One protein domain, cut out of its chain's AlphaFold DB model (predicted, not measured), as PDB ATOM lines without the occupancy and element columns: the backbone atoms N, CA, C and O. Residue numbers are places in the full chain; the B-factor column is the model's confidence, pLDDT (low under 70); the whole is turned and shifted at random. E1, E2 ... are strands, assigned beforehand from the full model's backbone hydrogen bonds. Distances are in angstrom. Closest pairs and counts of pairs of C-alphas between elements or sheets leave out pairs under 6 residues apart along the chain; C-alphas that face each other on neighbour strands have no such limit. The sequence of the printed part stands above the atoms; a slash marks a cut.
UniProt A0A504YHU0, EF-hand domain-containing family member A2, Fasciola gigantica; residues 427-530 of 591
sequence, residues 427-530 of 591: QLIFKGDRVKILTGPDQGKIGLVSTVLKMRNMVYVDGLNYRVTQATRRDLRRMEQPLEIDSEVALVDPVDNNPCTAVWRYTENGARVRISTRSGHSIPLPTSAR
ATOM      1  N   GLN A 427      28.231 -29.169  -7.788       84.00
ATOM      2  CA  GLN A 427      28.749 -30.118  -6.812       84.00
ATOM      3  C   GLN A 427      27.630 -30.982  -6.219       84.00
ATOM      4  O   GLN A 427      26.745 -30.507  -5.503       84.00
ATOM      5  N   LEU A 428      27.706 -32.289  -6.489       86.62
ATOM      6  CA  LEU A 428      26.762 -33.283  -5.982       86.62
ATOM      7  C   LEU A 428      27.326 -34.125  -4.843       86.62
ATOM      8  O   LEU A 428      26.531 -34.593  -4.040       86.62
ATOM      9  N   ILE A 429      28.645 -34.320  -4.745       89.75
ATOM     10  CA  ILE A 429      29.289 -35.163  -3.723       89.75
ATOM     11  C   ILE A 429      30.001 -34.295  -2.682       89.75
ATOM     12  O   ILE A 429      30.775 -33.397  -3.017       89.75
ATOM     13  N   PHE A 430      29.770 -34.586  -1.405       88.88
ATOM     14  CA  PHE A 430      30.313 -33.878  -0.254       88.88
ATOM     15  C   PHE A 430      31.001 -34.832   0.725       88.88
ATOM     16  O   PHE A 430      30.824 -36.051   0.704       88.88
ATOM     17  N   LYS A 431      31.801 -34.255   1.625       86.44
ATOM     18  CA  LYS A 431      32.474 -34.995   2.694       86.44
ATOM     19  C   LYS A 431      31.453 -35.725   3.569       86.44
ATOM     20  O   LYS A 431      30.553 -35.095   4.122       86.44
ATOM     21  N   GLY A 432      31.645 -37.029   3.741       87.38
ATOM     22  CA  GLY A 432      30.780 -37.936   4.495       87.38
ATOM     23  C   GLY A 432      29.655 -38.579   3.687       87.38
ATOM     24  O   GLY A 432      28.875 -39.333   4.262       87.38
ATOM     25  N   ASP A 433      29.550 -38.315   2.383       91.56
ATOM     26  CA  ASP A 433      28.611 -39.052   1.536       91.56
ATOM     27  C   ASP A 433      29.037 -40.510   1.370       91.56
ATOM     28  O   ASP A 433      30.227 -40.832   1.364       91.56
ATOM     29  N   ARG A 434      28.049 -41.390   1.188       92.31
ATOM     30  CA  ARG A 434      28.276 -42.784   0.799       92.31
ATOM     31  C   ARG A 434      28.387 -42.866  -0.715       92.31
ATOM     32  O   ARG A 434      27.438 -42.529  -1.424       92.31
ATOM     33  N   VAL A 435      29.528 -43.344  -1.189       94.69
ATOM     34  CA  VAL A 435      29.806 -43.527  -2.613       94.69
ATOM     35  C   VAL A 435      30.213 -44.964  -2.895       94.69
ATOM     36  O   VAL A 435      30.839 -45.622  -2.063       94.69
ATOM     37  N   LYS A 436      29.840 -45.458  -4.074       94.56
ATOM     38  CA  LYS A 436      30.258 -46.760  -4.589       94.56
ATOM     39  C   LYS A 436      31.324 -46.550  -5.651       94.56
ATOM     40  O   LYS A 436      31.147 -45.717  -6.538       94.56
ATOM     41  N   ILE A 437      32.405 -47.315  -5.557       94.44
ATOM     42  CA  ILE A 437      33.495 -47.276  -6.533       94.44
ATOM     43  C   ILE A 437      33.081 -48.079  -7.770       94.44
ATOM     44  O   ILE A 437      32.646 -49.227  -7.656       94.44
ATOM     45  N   LEU A 438      33.203 -47.476  -8.950       93.12
ATOM     46  CA  LEU A 438      32.811 -48.070 -10.230       93.12
ATOM     47  C   LEU A 438      33.981 -48.727 -10.965       93.12
ATOM     48  O   LEU A 438      33.744 -49.610 -11.786       93.12
ATOM     49  N   THR A 439      35.219 -48.334 -10.667       87.56
ATOM     50  CA  THR A 439      36.425 -48.775 -11.382       87.56
ATOM     51  C   THR A 439      37.554 -49.172 -10.422       87.56
ATOM     52  O   THR A 439      37.588 -48.778  -9.260       87.56
ATOM     53  N   GLY A 440      38.507 -49.974 -10.905       86.81
ATOM     54  CA  GLY A 440      39.704 -50.347 -10.143       86.81
ATOM     55  C   GLY A 440      39.531 -51.540  -9.185       86.81
ATOM     56  O   GLY A 440      38.517 -52.234  -9.217       86.81
ATOM     57  N   PRO A 441      40.540 -51.821  -8.336       84.81
ATOM     58  CA  PRO A 441      40.586 -53.030  -7.498       84.81
ATOM     59  C   PRO A 441      39.484 -53.113  -6.434       84.81
ATOM     60  O   PRO A 441      39.122 -54.202  -5.993       84.81
ATOM     61  N   ASP A 442      38.966 -51.960  -6.016       90.12
ATOM     62  CA  ASP A 442      37.904 -51.835  -5.018       90.12
ATOM     63  C   ASP A 442      36.518 -51.621  -5.656       90.12
ATOM     64  O   ASP A 442      35.577 -51.205  -4.977       90.12
ATOM     65  N   GLN A 443      36.373 -51.930  -6.951       91.06
ATOM     66  CA  GLN A 443      35.107 -51.835  -7.674       91.06
ATOM     67  C   GLN A 443      33.981 -52.578  -6.938       91.06
ATOM     68  O   GLN A 443      34.118 -53.717  -6.494       91.06
ATOM     69  N   GLY A 444      32.835 -51.914  -6.819       90.31
ATOM     70  CA  GLY A 444      31.641 -52.440  -6.170       90.31
ATOM     71  C   GLY A 444      31.592 -52.227  -4.658       90.31
ATOM     72  O   GLY A 444      30.513 -52.374  -4.080       90.31
ATOM     73  N   LYS A 445      32.695 -51.830  -4.012       93.00
ATOM     74  CA  LYS A 445      32.695 -51.493  -2.583       93.00
ATOM     75  C   LYS A 445      32.070 -50.120  -2.350       93.00
ATOM     76  O   LYS A 445      32.193 -49.210  -3.171       93.00
ATOM     77  N   ILE A 446      31.392 -49.993  -1.213       93.75
ATOM     78  CA  ILE A 446      30.790 -48.748  -0.740       93.75
ATOM     79  C   ILE A 446      31.685 -48.187   0.363       93.75
ATOM     80  O   ILE A 446      32.054 -48.917   1.281       93.75
ATOM     81  N   GLY A 447      32.007 -46.901   0.281       92.56
ATOM     82  CA  GLY A 447      32.800 -46.196   1.283       92.56
ATOM     83  C   GLY A 447      32.285 -44.784   1.539       92.56
ATOM     84  O   GLY A 447      31.371 -44.302   0.867       92.56
ATOM     85  N   LEU A 448      32.868 -44.129   2.541       93.19
ATOM     86  CA  LEU A 448      32.546 -42.751   2.905       93.19
ATOM     87  C   LEU A 448      33.556 -41.788   2.289       93.19
ATOM     88  O   LEU A 448      34.760 -42.038   2.304       93.19
ATOM     89  N   VAL A 449      33.083 -40.656   1.780       91.12
ATOM     90  CA  VAL A 449      33.961 -39.618   1.230       91.12
ATOM     91  C   VAL A 449      34.707 -38.915   2.363       91.12
ATOM     92  O   VAL A 449      34.108 -38.206   3.172       91.12
ATOM     93  N   SER A 450      36.028 -39.068   2.403       86.88
ATOM     94  CA  SER A 450      36.909 -38.435   3.390       86.88
ATOM     95  C   SER A 450      37.190 -36.972   3.044       86.88
ATOM     96  O   SER A 450      37.071 -36.083   3.889       86.88
ATOM     97  N   THR A 451      37.556 -36.707   1.786       81.88
ATOM     98  CA  THR A 451      37.956 -35.377   1.307       81.88
ATOM     99  C   THR A 451      37.528 -35.186  -0.145       81.88
ATOM    100  O   THR A 451      37.688 -36.093  -0.957       81.88
ATOM    101  N   VAL A 452      37.026 -33.992  -0.478       83.75
ATOM    102  CA  VAL A 452      36.649 -33.604  -1.846       83.75
ATOM    103  C   VAL A 452      37.645 -32.576  -2.378       83.75
ATOM    104  O   VAL A 452      37.782 -31.484  -1.830       83.75
ATOM    105  N   LEU A 453      38.333 -32.910  -3.466       81.00
ATOM    106  CA  LEU A 453      39.257 -32.034  -4.181       81.00
ATOM    107  C   LEU A 453      38.513 -31.278  -5.288       81.00
ATOM    108  O   LEU A 453      38.621 -31.616  -6.467       81.00
ATOM    109  N   LYS A 454      37.789 -30.214  -4.917       75.81
ATOM    110  CA  LYS A 454      36.970 -29.405  -5.848       75.81
ATOM    111  C   LYS A 454      37.749 -28.922  -7.079       75.81
ATOM    112  O   LYS A 454      37.264 -28.995  -8.203       75.81
ATOM    113  N   MET A 455      39.005 -28.513  -6.875       66.56
ATOM    114  CA  MET A 455      39.891 -28.015  -7.938       66.56
ATOM    115  C   MET A 455      40.237 -29.057  -9.013       66.56
ATOM    116  O   MET A 455      40.702 -28.682 -10.085       66.56
ATOM    117  N   ARG A 456      40.100 -30.351  -8.704       72.69
ATOM    118  CA  ARG A 456      40.511 -31.465  -9.571       72.69
ATOM    119  C   ARG A 456      39.363 -32.407  -9.920       72.69
ATOM    120  O   ARG A 456      39.620 -33.418 -10.559       72.69
ATOM    121  N   ASN A 457      38.147 -32.096  -9.468       82.62
ATOM    122  CA  ASN A 457      36.971 -32.946  -9.616       82.62
ATOM    123  C   ASN A 457      37.194 -34.395  -9.119       82.62
ATOM    124  O   ASN A 457      36.871 -35.378  -9.786       82.62
ATOM    125  N   MET A 458      37.822 -34.525  -7.947       85.94
ATOM    126  CA  MET A 458      38.258 -35.810  -7.391       85.94
ATOM    127  C   MET A 458      37.877 -35.960  -5.919       85.94
ATOM    128  O   MET A 458      37.755 -34.969  -5.198       85.94
ATOM    129  N   VAL A 459      37.759 -37.196  -5.438       89.56
ATOM    130  CA  VAL A 459      37.452 -37.527  -4.040       89.56
ATOM    131  C   VAL A 459      38.367 -38.603  -3.479       89.56
ATOM    132  O   VAL A 459      38.778 -39.517  -4.184       89.56
ATOM    133  N   TYR A 460      38.648 -38.516  -2.183       89.75
ATOM    134  CA  TYR A 460      39.199 -39.627  -1.412       89.75
ATOM    135  C   TYR A 460      38.068 -40.366  -0.714       89.75
ATOM    136  O   TYR A 460      37.228 -39.741  -0.060       89.75
ATOM    137  N   VAL A 461      38.075 -41.689  -0.830       90.88
ATOM    138  CA  VAL A 461      37.128 -42.568  -0.148       90.88
ATOM    139  C   VAL A 461      37.876 -43.277   0.970       90.88
ATOM    140  O   VAL A 461      38.880 -43.938   0.722       90.88
ATOM    141  N   ASP A 462      37.397 -43.088   2.196       88.50
ATOM    142  CA  ASP A 462      38.025 -43.590   3.415       88.50
ATOM    143  C   ASP A 462      38.180 -45.110   3.339       88.50
ATOM    144  O   ASP A 462      37.203 -45.825   3.089       88.50
ATOM    145  N   GLY A 463      39.399 -45.620   3.522       84.50
ATOM    146  CA  GLY A 463      39.592 -47.068   3.541       84.50
ATOM    147  C   GLY A 463      39.623 -47.745   2.168       84.50
ATOM    148  O   GLY A 463      39.657 -48.977   2.138       84.50
ATOM    149  N   LEU A 464      39.614 -47.013   1.046       89.00
ATOM    150  CA  LEU A 464      39.532 -47.593  -0.303       89.00
ATOM    151  C   LEU A 464      40.488 -46.923  -1.311       89.00
ATOM    152  O   LEU A 464      41.001 -45.829  -1.093       89.00
ATOM    153  N   ASN A 465      40.731 -47.604  -2.437       87.81
ATOM    154  CA  ASN A 465      41.597 -47.177  -3.540       87.81
ATOM    155  C   ASN A 465      43.046 -46.873  -3.114       87.81
ATOM    156  O   ASN A 465      43.581 -45.782  -3.319       87.81
ATOM    157  N   TYR A 466      43.709 -47.852  -2.497       84.75
ATOM    158  CA  TYR A 466      45.090 -47.703  -2.037       84.75
ATOM    159  C   TYR A 466      46.129 -48.099  -3.084       84.75
ATOM    160  O   TYR A 466      46.058 -49.166  -3.692       84.75
ATOM    161  N   ARG A 467      47.206 -47.314  -3.159       78.56
ATOM    162  CA  ARG A 467      48.472 -47.726  -3.771       78.56
ATOM    163  C   ARG A 467      49.443 -48.195  -2.692       78.56
ATOM    164  O   ARG A 467      49.679 -47.493  -1.707       78.56
ATOM    165  N   VAL A 468      50.045 -49.365  -2.891       78.31
ATOM    166  CA  VAL A 468      51.160 -49.832  -2.056       78.31
ATOM    167  C   VAL A 468      52.414 -49.068  -2.477       78.31
ATOM    168  O   VAL A 468      52.860 -49.185  -3.616       78.31
ATOM    169  N   THR A 469      52.956 -48.239  -1.586       70.62
ATOM    170  CA  THR A 469      54.148 -47.419  -1.867       70.62
ATOM    171  C   THR A 469      55.438 -48.117  -1.461       70.62
ATOM    172  O   THR A 469      56.487 -47.842  -2.036       70.62
ATOM    173  N   GLN A 470      55.370 -49.033  -0.491       69.81
ATOM    174  CA  GLN A 470      56.512 -49.814  -0.034       69.81
ATOM    175  C   GLN A 470      56.022 -51.150   0.533       69.81
ATOM    176  O   GLN A 470      55.122 -51.175   1.373       69.81
ATOM    177  N   ALA A 471      56.606 -52.250   0.060       65.50
ATOM    178  CA  ALA A 471      56.323 -53.595   0.544       65.50
ATOM    179  C   ALA A 471      57.644 -54.289   0.891       65.50
ATOM    180  O   ALA A 471      58.352 -54.780   0.015       65.50
ATOM    181  N   THR A 472      57.980 -54.310   2.178       69.69
ATOM    182  CA  THR A 472      59.117 -55.057   2.730       69.69
ATOM    183  C   THR A 472      58.573 -56.215   3.567       69.69
ATOM    184  O   THR A 472      57.464 -56.133   4.086       69.69
ATOM    185  N   ARG A 473      59.355 -57.283   3.786       66.69
ATOM    186  CA  ARG A 473      58.966 -58.442   4.628       66.69
ATOM    187  C   ARG A 473      58.438 -58.087   6.033       66.69
ATOM    188  O   ARG A 473      57.791 -58.929   6.640       66.69
ATOM    189  N   ARG A 474      58.742 -56.891   6.557       60.53
ATOM    190  CA  ARG A 474      58.326 -56.411   7.889       60.53
ATOM    191  C   ARG A 474      57.371 -55.211   7.870       60.53
ATOM    192  O   ARG A 474      56.822 -54.910   8.918       60.53
ATOM    193  N   ASP A 475      57.186 -54.536   6.732       62.09
ATOM    194  CA  ASP A 475      56.471 -53.253   6.687       62.09
ATOM    195  C   ASP A 475      55.729 -53.072   5.357       62.09
ATOM    196  O   ASP A 475      56.329 -53.162   4.280       62.09
ATOM    197  N   LEU A 476      54.420 -52.813   5.433       74.69
ATOM    198  CA  LEU A 476      53.552 -52.613   4.275       74.69
ATOM    199  C   LEU A 476      52.876 -51.242   4.365       74.69
ATOM    200  O   LEU A 476      51.972 -51.032   5.171       74.69
ATOM    201  N   ARG A 477      53.316 -50.302   3.522       72.75
ATOM    202  CA  ARG A 477      52.799 -48.927   3.493       72.75
ATOM    203  C   ARG A 477      51.803 -48.744   2.358       72.75
ATOM    204  O   ARG A 477      52.114 -49.004   1.193       72.75
ATOM    205  N   ARG A 478      50.605 -48.277   2.709       76.88
ATOM    206  CA  ARG A 478      49.498 -47.993   1.786       76.88
ATOM    207  C   ARG A 478      49.201 -46.498   1.788       76.88
ATOM    208  O   ARG A 478      49.248 -45.863   2.836       76.88
ATOM    209  N   MET A 479      48.901 -45.945   0.619       75.44
ATOM    210  CA  MET A 479      48.521 -44.545   0.443       75.44
ATOM    211  C   MET A 479      47.238 -44.467  -0.384       75.44
ATOM    212  O   MET A 479      47.211 -44.991  -1.497       75.44
ATOM    213  N   GLU A 480      46.192 -43.828   0.148       82.19
ATOM    214  CA  GLU A 480      44.926 -43.609  -0.571       82.19
ATOM    215  C   GLU A 480      45.180 -42.799  -1.839       82.19
ATOM    216  O   GLU A 480      45.988 -41.864  -1.844       82.19
ATOM    217  N   GLN A 481      44.521 -43.177  -2.926       84.31
ATOM    218  CA  GLN A 481      44.541 -42.460  -4.190       84.31
ATOM    219  C   GLN A 481      43.168 -41.828  -4.443       84.31
ATOM    220  O   GLN A 481      42.141 -42.419  -4.101       84.31
ATOM    221  N   PRO A 482      43.139 -40.621  -5.028       87.75
ATOM    222  CA  PRO A 482      41.885 -39.968  -5.366       87.75
ATOM    223  C   PRO A 482      41.170 -40.707  -6.508       87.75
ATOM    224  O   PRO A 482      41.826 -41.331  -7.340       87.75
ATOM    225  N   LEU A 483      39.842 -40.595  -6.546       89.44
ATOM    226  CA  LEU A 483      38.958 -41.094  -7.604       89.44
ATOM    227  C   LEU A 483      38.233 -39.924  -8.279       89.44
ATOM    228  O   LEU A 483      37.846 -38.972  -7.599       89.44
ATOM    229  N   GLU A 484      38.043 -39.981  -9.592       88.25
ATOM    230  CA  GLU A 484      37.299 -38.974 -10.364       88.25
ATOM    231  C   GLU A 484      35.783 -39.058 -10.090       88.25
ATOM    232  O   GLU A 484      35.191 -40.138 -10.131       88.25
ATOM    233  N   ILE A 485      35.142 -37.911  -9.810       87.56
ATOM    234  CA  ILE A 485      33.737 -37.852  -9.354       87.56
ATOM    235  C   ILE A 485      32.742 -38.331 -10.418       87.56
ATOM    236  O   ILE A 485      31.781 -39.010 -10.073       87.56
ATOM    237  N   ASP A 486      32.960 -37.990 -11.687       83.81
ATOM    238  CA  ASP A 486      31.969 -38.232 -12.746       83.81
ATOM    239  C   ASP A 486      32.069 -39.633 -13.370       83.81
ATOM    240  O   ASP A 486      31.129 -40.099 -14.014       83.81
ATOM    241  N   SER A 487      33.215 -40.300 -13.213       86.81
ATOM    242  CA  SER A 487      33.565 -41.525 -13.943       86.81
ATOM    243  C   SER A 487      33.845 -42.722 -13.030       86.81
ATOM    244  O   SER A 487      33.470 -43.846 -13.364       86.81
ATOM    245  N   GLU A 488      34.492 -42.514 -11.880       91.19
ATOM    246  CA  GLU A 488      35.035 -43.604 -11.056       91.19
ATOM    247  C   GLU A 488      34.236 -43.856  -9.773       91.19
ATOM    248  O   GLU A 488      34.363 -44.922  -9.163       91.19
ATOM    249  N   VAL A 489      33.375 -42.919  -9.368       94.06
ATOM    250  CA  VAL A 489      32.498 -43.054  -8.199       94.06
ATOM    251  C   VAL A 489      31.071 -42.614  -8.508       94.06
ATOM    252  O   VAL A 489      30.830 -41.783  -9.371       94.06
ATOM    253  N   ALA A 490      30.106 -43.156  -7.768       94.25
ATOM    254  CA  ALA A 490      28.720 -42.700  -7.810       94.25
ATOM    255  C   ALA A 490      28.117 -42.642  -6.406       94.25
ATOM    256  O   ALA A 490      28.484 -43.432  -5.532       94.25
ATOM    257  N   LEU A 491      27.162 -41.732  -6.192       94.00
ATOM    258  CA  LEU A 491      26.398 -41.674  -4.946       94.00
ATOM    259  C   LEU A 491      25.578 -42.949  -4.765       94.00
ATOM    260  O   LEU A 491      25.036 -43.505  -5.719       94.00
ATOM    261  N   VAL A 492      25.474 -43.404  -3.523       93.25
ATOM    262  CA  VAL A 492      24.679 -44.579  -3.173       93.25
ATOM    263  C   VAL A 492      23.259 -44.160  -2.825       93.25
ATOM    264  O   VAL A 492      23.047 -43.320  -1.947       93.25
ATOM    265  N   ASP A 493      22.289 -44.777  -3.491       90.88
ATOM    266  CA  ASP A 493      20.879 -44.562  -3.206       90.88
ATOM    267  C   ASP A 493      20.518 -45.145  -1.825       90.88
ATOM    268  O   ASP A 493      20.843 -46.305  -1.546       90.88
ATOM    269  N   PRO A 494      19.871 -44.375  -0.933       87.75
ATOM    270  CA  PRO A 494      19.525 -44.850   0.401       87.75
ATOM    271  C   PRO A 494      18.524 -46.011   0.416       87.75
ATOM    272  O   PRO A 494      18.467 -46.703   1.429       87.75
ATOM    273  N   VAL A 495      17.750 -46.225  -0.656       88.56
ATOM    274  CA  VAL A 495      16.700 -47.255  -0.686       88.56
ATOM    275  C   VAL A 495      17.271 -48.650  -0.929       88.56
ATOM    276  O   VAL A 495      16.889 -49.601  -0.253       88.56
ATOM    277  N   ASP A 496      18.189 -48.790  -1.884       86.75
ATOM    278  CA  ASP A 496      18.648 -50.099  -2.365       86.75
ATOM    279  C   ASP A 496      20.176 -50.263  -2.384       86.75
ATOM    280  O   ASP A 496      20.688 -51.286  -2.833       86.75
ATOM    281  N   ASN A 497      20.915 -49.270  -1.881       88.25
ATOM    282  CA  ASN A 497      22.377 -49.232  -1.851       88.25
ATOM    283  C   ASN A 497      23.055 -49.386  -3.229       88.25
ATOM    284  O   ASN A 497      24.251 -49.694  -3.319       88.25
ATOM    285  N   ASN A 498      22.320 -49.145  -4.316       90.69
ATOM    286  CA  ASN A 498      22.866 -49.165  -5.666       90.69
ATOM    287  C   ASN A 498      23.427 -47.791  -6.058       90.69
ATOM    288  O   ASN A 498      22.978 -46.765  -5.537       90.69
ATOM    289  N   PRO A 499      24.417 -47.743  -6.971       92.62
ATOM    290  CA  PRO A 499      24.931 -46.477  -7.473       92.62
ATOM    291  C   PRO A 499      23.816 -45.734  -8.217       92.62
ATOM    292  O   PRO A 499      23.034 -46.335  -8.958       92.62
ATOM    293  N   CYS A 500      23.723 -44.428  -8.008       90.88
ATOM    294  CA  CYS A 500      22.711 -43.579  -8.616       90.88
ATOM    295  C   CYS A 500      23.299 -42.234  -9.041       90.88
ATOM    296  O   CYS A 500      24.252 -41.722  -8.451       90.88
ATOM    297  N   THR A 501      22.688 -41.655 -10.070       89.75
ATOM    298  CA  THR A 501      22.937 -40.274 -10.475       89.75
ATOM    299  C   THR A 501      21.994 -39.368  -9.689       89.75
ATOM    300  O   THR A 501      20.784 -39.605  -9.651       89.75
ATOM    301  N   ALA A 502      22.541 -38.341  -9.045       90.00
ATOM    302  CA  ALA A 502      21.767 -37.380  -8.269       90.00
ATOM    303  C   ALA A 502      21.612 -36.062  -9.034       90.00
ATOM    304  O   ALA A 502      22.508 -35.664  -9.770       90.00
ATOM    305  N   VAL A 503      20.493 -35.368  -8.836       89.12
ATOM    306  CA  VAL A 503      20.255 -34.022  -9.381       89.12
ATOM    307  C   VAL A 503      19.680 -33.129  -8.287       89.12
ATOM    308  O   VAL A 503      18.927 -33.588  -7.427       89.12
ATOM    309  N   TRP A 504      20.029 -31.846  -8.303       84.81
ATOM    310  CA  TRP A 504      19.443 -30.854  -7.407       84.81
ATOM    311  C   TRP A 504      17.994 -30.534  -7.798       84.81
ATOM    312  O   TRP A 504      17.717 -30.204  -8.947       84.81
ATOM    313  N   ARG A 505      17.070 -30.584  -6.833       84.00
ATOM    314  CA  ARG A 505      15.687 -30.099  -6.968       84.00
ATOM    315  C   ARG A 505      15.291 -29.259  -5.755       84.00
ATOM    316  O   ARG A 505      15.908 -29.365  -4.695       84.00
ATOM    317  N   TYR A 506      14.259 -28.438  -5.907       81.38
ATOM    318  CA  TYR A 506      13.671 -27.674  -4.809       81.38
ATOM    319  C   TYR A 506      12.426 -28.386  -4.287       81.38
ATOM    320  O   TYR A 506      11.613 -28.884  -5.062       81.38
ATOM    321  N   THR A 507      12.311 -28.459  -2.966       80.25
ATOM    322  CA  THR A 507      11.081 -28.893  -2.285       80.25
ATOM    323  C   THR A 507      10.047 -27.768  -2.277       80.25
ATOM    324  O   THR A 507      10.396 -26.608  -2.493       80.25
ATOM    325  N   GLU A 508       8.788 -28.087  -1.968       83.56
ATOM    326  CA  GLU A 508       7.702 -27.098  -1.817       83.56
ATOM    327  C   GLU A 508       8.032 -26.008  -0.782       83.56
ATOM    328  O   GLU A 508       7.649 -24.856  -0.938       83.56
ATOM    329  N   ASN A 509       8.849 -26.345   0.222       76.75
ATOM    330  CA  ASN A 509       9.336 -25.420   1.250       76.75
ATOM    331  C   ASN A 509      10.519 -24.541   0.783       76.75
ATOM    332  O   ASN A 509      11.142 -23.864   1.598       76.75
ATOM    333  N   GLY A 510      10.905 -24.606  -0.497       74.81
ATOM    334  CA  GLY A 510      12.033 -23.861  -1.068       74.81
ATOM    335  C   GLY A 510      13.421 -24.417  -0.726       74.81
ATOM    336  O   GLY A 510      14.430 -23.848  -1.140       74.81
ATOM    337  N   ALA A 511      13.524 -25.535   0.000       71.81
ATOM    338  CA  ALA A 511      14.815 -26.133   0.337       71.81
ATOM    339  C   ALA A 511      15.390 -26.925  -0.850       71.81
ATOM    340  O   ALA A 511      14.709 -27.790  -1.412       71.81
ATOM    341  N   ARG A 512      16.657 -26.654  -1.199       79.44
ATOM    342  CA  ARG A 512      17.411 -27.348  -2.255       79.44
ATOM    343  C   ARG A 512      17.893 -28.714  -1.746       79.44
ATOM    344  O   ARG A 512      18.665 -28.787  -0.792       79.44
ATOM    345  N   VAL A 513      17.447 -29.799  -2.376       84.12
ATOM    346  CA  VAL A 513      17.765 -31.189  -2.007       84.12
ATOM    347  C   VAL A 513      18.288 -31.974  -3.209       84.12
ATOM    348  O   VAL A 513      17.893 -31.725  -4.347       84.12
ATOM    349  N   ARG A 514      19.191 -32.929  -2.970       89.62
ATOM    350  CA  ARG A 514      19.648 -33.869  -4.005       89.62
ATOM    351  C   ARG A 514      18.633 -34.994  -4.112       89.62
ATOM    352  O   ARG A 514      18.234 -35.532  -3.083       89.62
ATOM    353  N   ILE A 515      18.234 -35.363  -5.320       89.75
ATOM    354  CA  ILE A 515      17.276 -36.442  -5.570       89.75
ATOM    355  C   ILE A 515      17.903 -37.457  -6.520       89.75
ATOM    356  O   ILE A 515      18.488 -37.075  -7.535       89.75
ATOM    357  N   SER A 516      17.781 -38.742  -6.185       91.75
ATOM    358  CA  SER A 516      18.155 -39.846  -7.073       91.75
ATOM    359  C   SER A 516      17.238 -39.842  -8.294       91.75
ATOM    360  O   SER A 516      16.016 -39.913  -8.155       91.75
ATOM    361  N   THR A 517      17.803 -39.779  -9.501       88.50
ATOM    362  CA  THR A 517      17.010 -39.823 -10.745       88.50
ATOM    363  C   THR A 517      16.263 -41.143 -10.913       88.50
ATOM    364  O   THR A 517      15.239 -41.184 -11.587       88.50
ATOM    365  N   ARG A 518      16.763 -42.210 -10.282       87.81
ATOM    366  CA  ARG A 518      16.238 -43.567 -10.401       87.81
ATOM    367  C   ARG A 518      15.137 -43.876  -9.387       87.81
ATOM    368  O   ARG A 518      14.094 -44.379  -9.784       87.81
ATOM    369  N   SER A 519      15.361 -43.610  -8.098       86.56
ATOM    370  CA  SER A 519      14.382 -43.923  -7.037       86.56
ATOM    371  C   SER A 519      13.469 -42.753  -6.680       86.56
ATOM    372  O   SER A 519      12.527 -42.926  -5.907       86.56
ATOM    373  N   GLY A 520      13.776 -41.543  -7.161       86.19
ATOM    374  CA  GLY A 520      13.076 -40.318  -6.780       86.19
ATOM    375  C   GLY A 520      13.257 -39.918  -5.310       86.19
ATOM    376  O   GLY A 520      12.690 -38.912  -4.891       86.19
ATOM    377  N   HIS A 521      14.044 -40.662  -4.524       88.56
ATOM    378  CA  HIS A 521      14.261 -40.370  -3.112       88.56
ATOM    379  C   HIS A 521      15.310 -39.276  -2.914       88.56
ATOM    380  O   HIS A 521      16.297 -39.173  -3.654       88.56
ATOM    381  N   SER A 522      15.109 -38.461  -1.879       88.00
ATOM    382  CA  SER A 522      16.057 -37.420  -1.494       88.00
ATOM    383  C   SER A 522      17.298 -38.018  -0.827       88.00
ATOM    384  O   SER A 522      17.179 -38.785   0.128       88.00
ATOM    385  N   ILE A 523      18.482 -37.607  -1.275       89.31
ATOM    386  CA  ILE A 523      19.781 -37.960  -0.697       89.31
ATOM    387  C   ILE A 523      20.219 -36.803   0.220       89.31
ATOM    388  O   ILE A 523      20.696 -35.769  -0.273       89.31
ATOM    389  N   PRO A 524      20.045 -36.927   1.551       84.81
ATOM    390  CA  PRO A 524      20.333 -35.839   2.480       84.81
ATOM    391  C   PRO A 524      21.823 -35.492   2.478       84.81
ATOM    392  O   PRO A 524      22.672 -36.355   2.264       84.81
ATOM    393  N   LEU A 525      22.149 -34.219   2.710       85.12
ATOM    394  CA  LEU A 525      23.535 -33.797   2.924       85.12
ATOM    395  C   LEU A 525      24.032 -34.304   4.290       85.12
ATOM    396  O   LEU A 525      23.332 -34.100   5.288       85.12
ATOM    397  N   PRO A 526      25.224 -34.919   4.360       83.81
ATOM    398  CA  PRO A 526      25.795 -35.409   5.608       83.81
ATOM    399  C   PRO A 526      26.196 -34.240   6.516       83.81
ATOM    400  O   PRO A 526      26.533 -33.153   6.046       83.81
ATOM    401  N   THR A 527      26.204 -34.456   7.833       78.38
ATOM    402  CA  THR A 527      26.558 -33.416   8.821       78.38
ATOM    403  C   THR A 527      27.959 -32.849   8.584       78.38
ATOM    404  O   THR A 527      28.173 -31.645   8.688       78.38
ATOM    405  N   SER A 528      28.903 -33.691   8.163       74.38
ATOM    406  CA  SER A 528      30.274 -33.300   7.816       74.38
ATOM    407  C   SER A 528      30.384 -32.390   6.592       74.38
ATOM    408  O   SER A 528      31.414 -31.745   6.429       74.38
ATOM    409  N   ALA A 529      29.355 -32.314   5.742       70.00
ATOM    410  CA  ALA A 529      29.303 -31.346   4.646       70.00
ATOM    411  C   ALA A 529      28.953 -29.929   5.125       70.00
ATOM    412  O   ALA A 529      29.159 -28.974   4.384       70.00
ATOM    413  N   ARG A 530      28.391 -29.799   6.337       65.25
ATOM    414  CA  ARG A 530      27.974 -28.520   6.933       65.25
ATOM    415  C   ARG A 530      29.037 -27.902   7.832       65.25
ATOM    416  O   ARG A 530      28.927 -26.723   8.139       65.25
TER     417      ARG A 530
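Overview. This is residues 427 to 530 of the 591 residues of the protein "EF-hand domain-containing family member A2" of Fasciola gigantica (UniProt A0A504YHU0). A small curled sheet of four strands, E3, E2, E1 and E6, forms the middle of a rod, and a two-stranded hairpin makes each end: E4 and E5 at one, E7 and E8 at the other. The sheet is curled like part of a barrel, and after E8 the last stretch folds back from the E7 and E8 end. The printed part has 104 residues, with no named helix and eight strands in the order E1 to E8; the class is all strand, though 43 residues are in named elements, under half. The sheet order is E3, E2, E1, E6, and both this sheet and the two hairpins are antiparallel. The whole is only just loose, close to compact, with a radius of gyration of the C-alphas of 15.5 A and spans of 60 by 25 by 21 A.

Arrangement. E1, residues 434 to 437, and E2, residues 446 to 453, form a hairpin, with N 435 and O 447 2.9 A apart. E2 bends by 66 degrees at residue 450, and its pairing is staggered: residues 446 to 448 pair with E1 and residues 449 to 453 with E3, residues 458 to 461. N 450 and O 460 are 2.8 A apart, and E1, E2 and E3 make a meander, each strand the antiparallel neighbour of the one before. E4, residues 466 to 472, and E5, residues 475 to 480, form a hairpin at 165 degrees, with N 467 and O 479 2.9 A apart. E4 is apart from E3, while the closest C-alphas of E3 and E5, those of Tyr 460 and Glu 480, are 7.0 A apart. E6, residues 489 to 492, is an edge strand antiparallel to E1, with N 436 and O 490 2.8 A apart. E7, residues 502 to 506, and E8, residues 512 to 516, form a hairpin at 142 degrees, with N 513 and O 505 2.8 A apart. The closest C-alphas of E6 and E7, those of Leu 491 and Ala 502, are 7.1 A apart.

Along the chain. E1 begins at C-alpha 434, (28.276, -42.784, 0.799), and E2 is 19.0 A long. E4 and E5 measure 16.5 A and 16.7 A, and C-alpha 472 is at (59.117, -55.057, 2.730). E7 and E8 measure 13.1 A and 13.4 A, and E8 ends at C-alpha 516, (18.155, -39.846, -7.073).

Size, cuts and confidence. The C-alphas farthest apart, those of Arg 473 and Glu 508, are 60.4 A apart. The printed part has no cut, and no link is long. Residues 517 to 530 hold no named element. The mean pLDDT of the printed part is 84.5; residues 455, 470 to 475 and 530 are under 70.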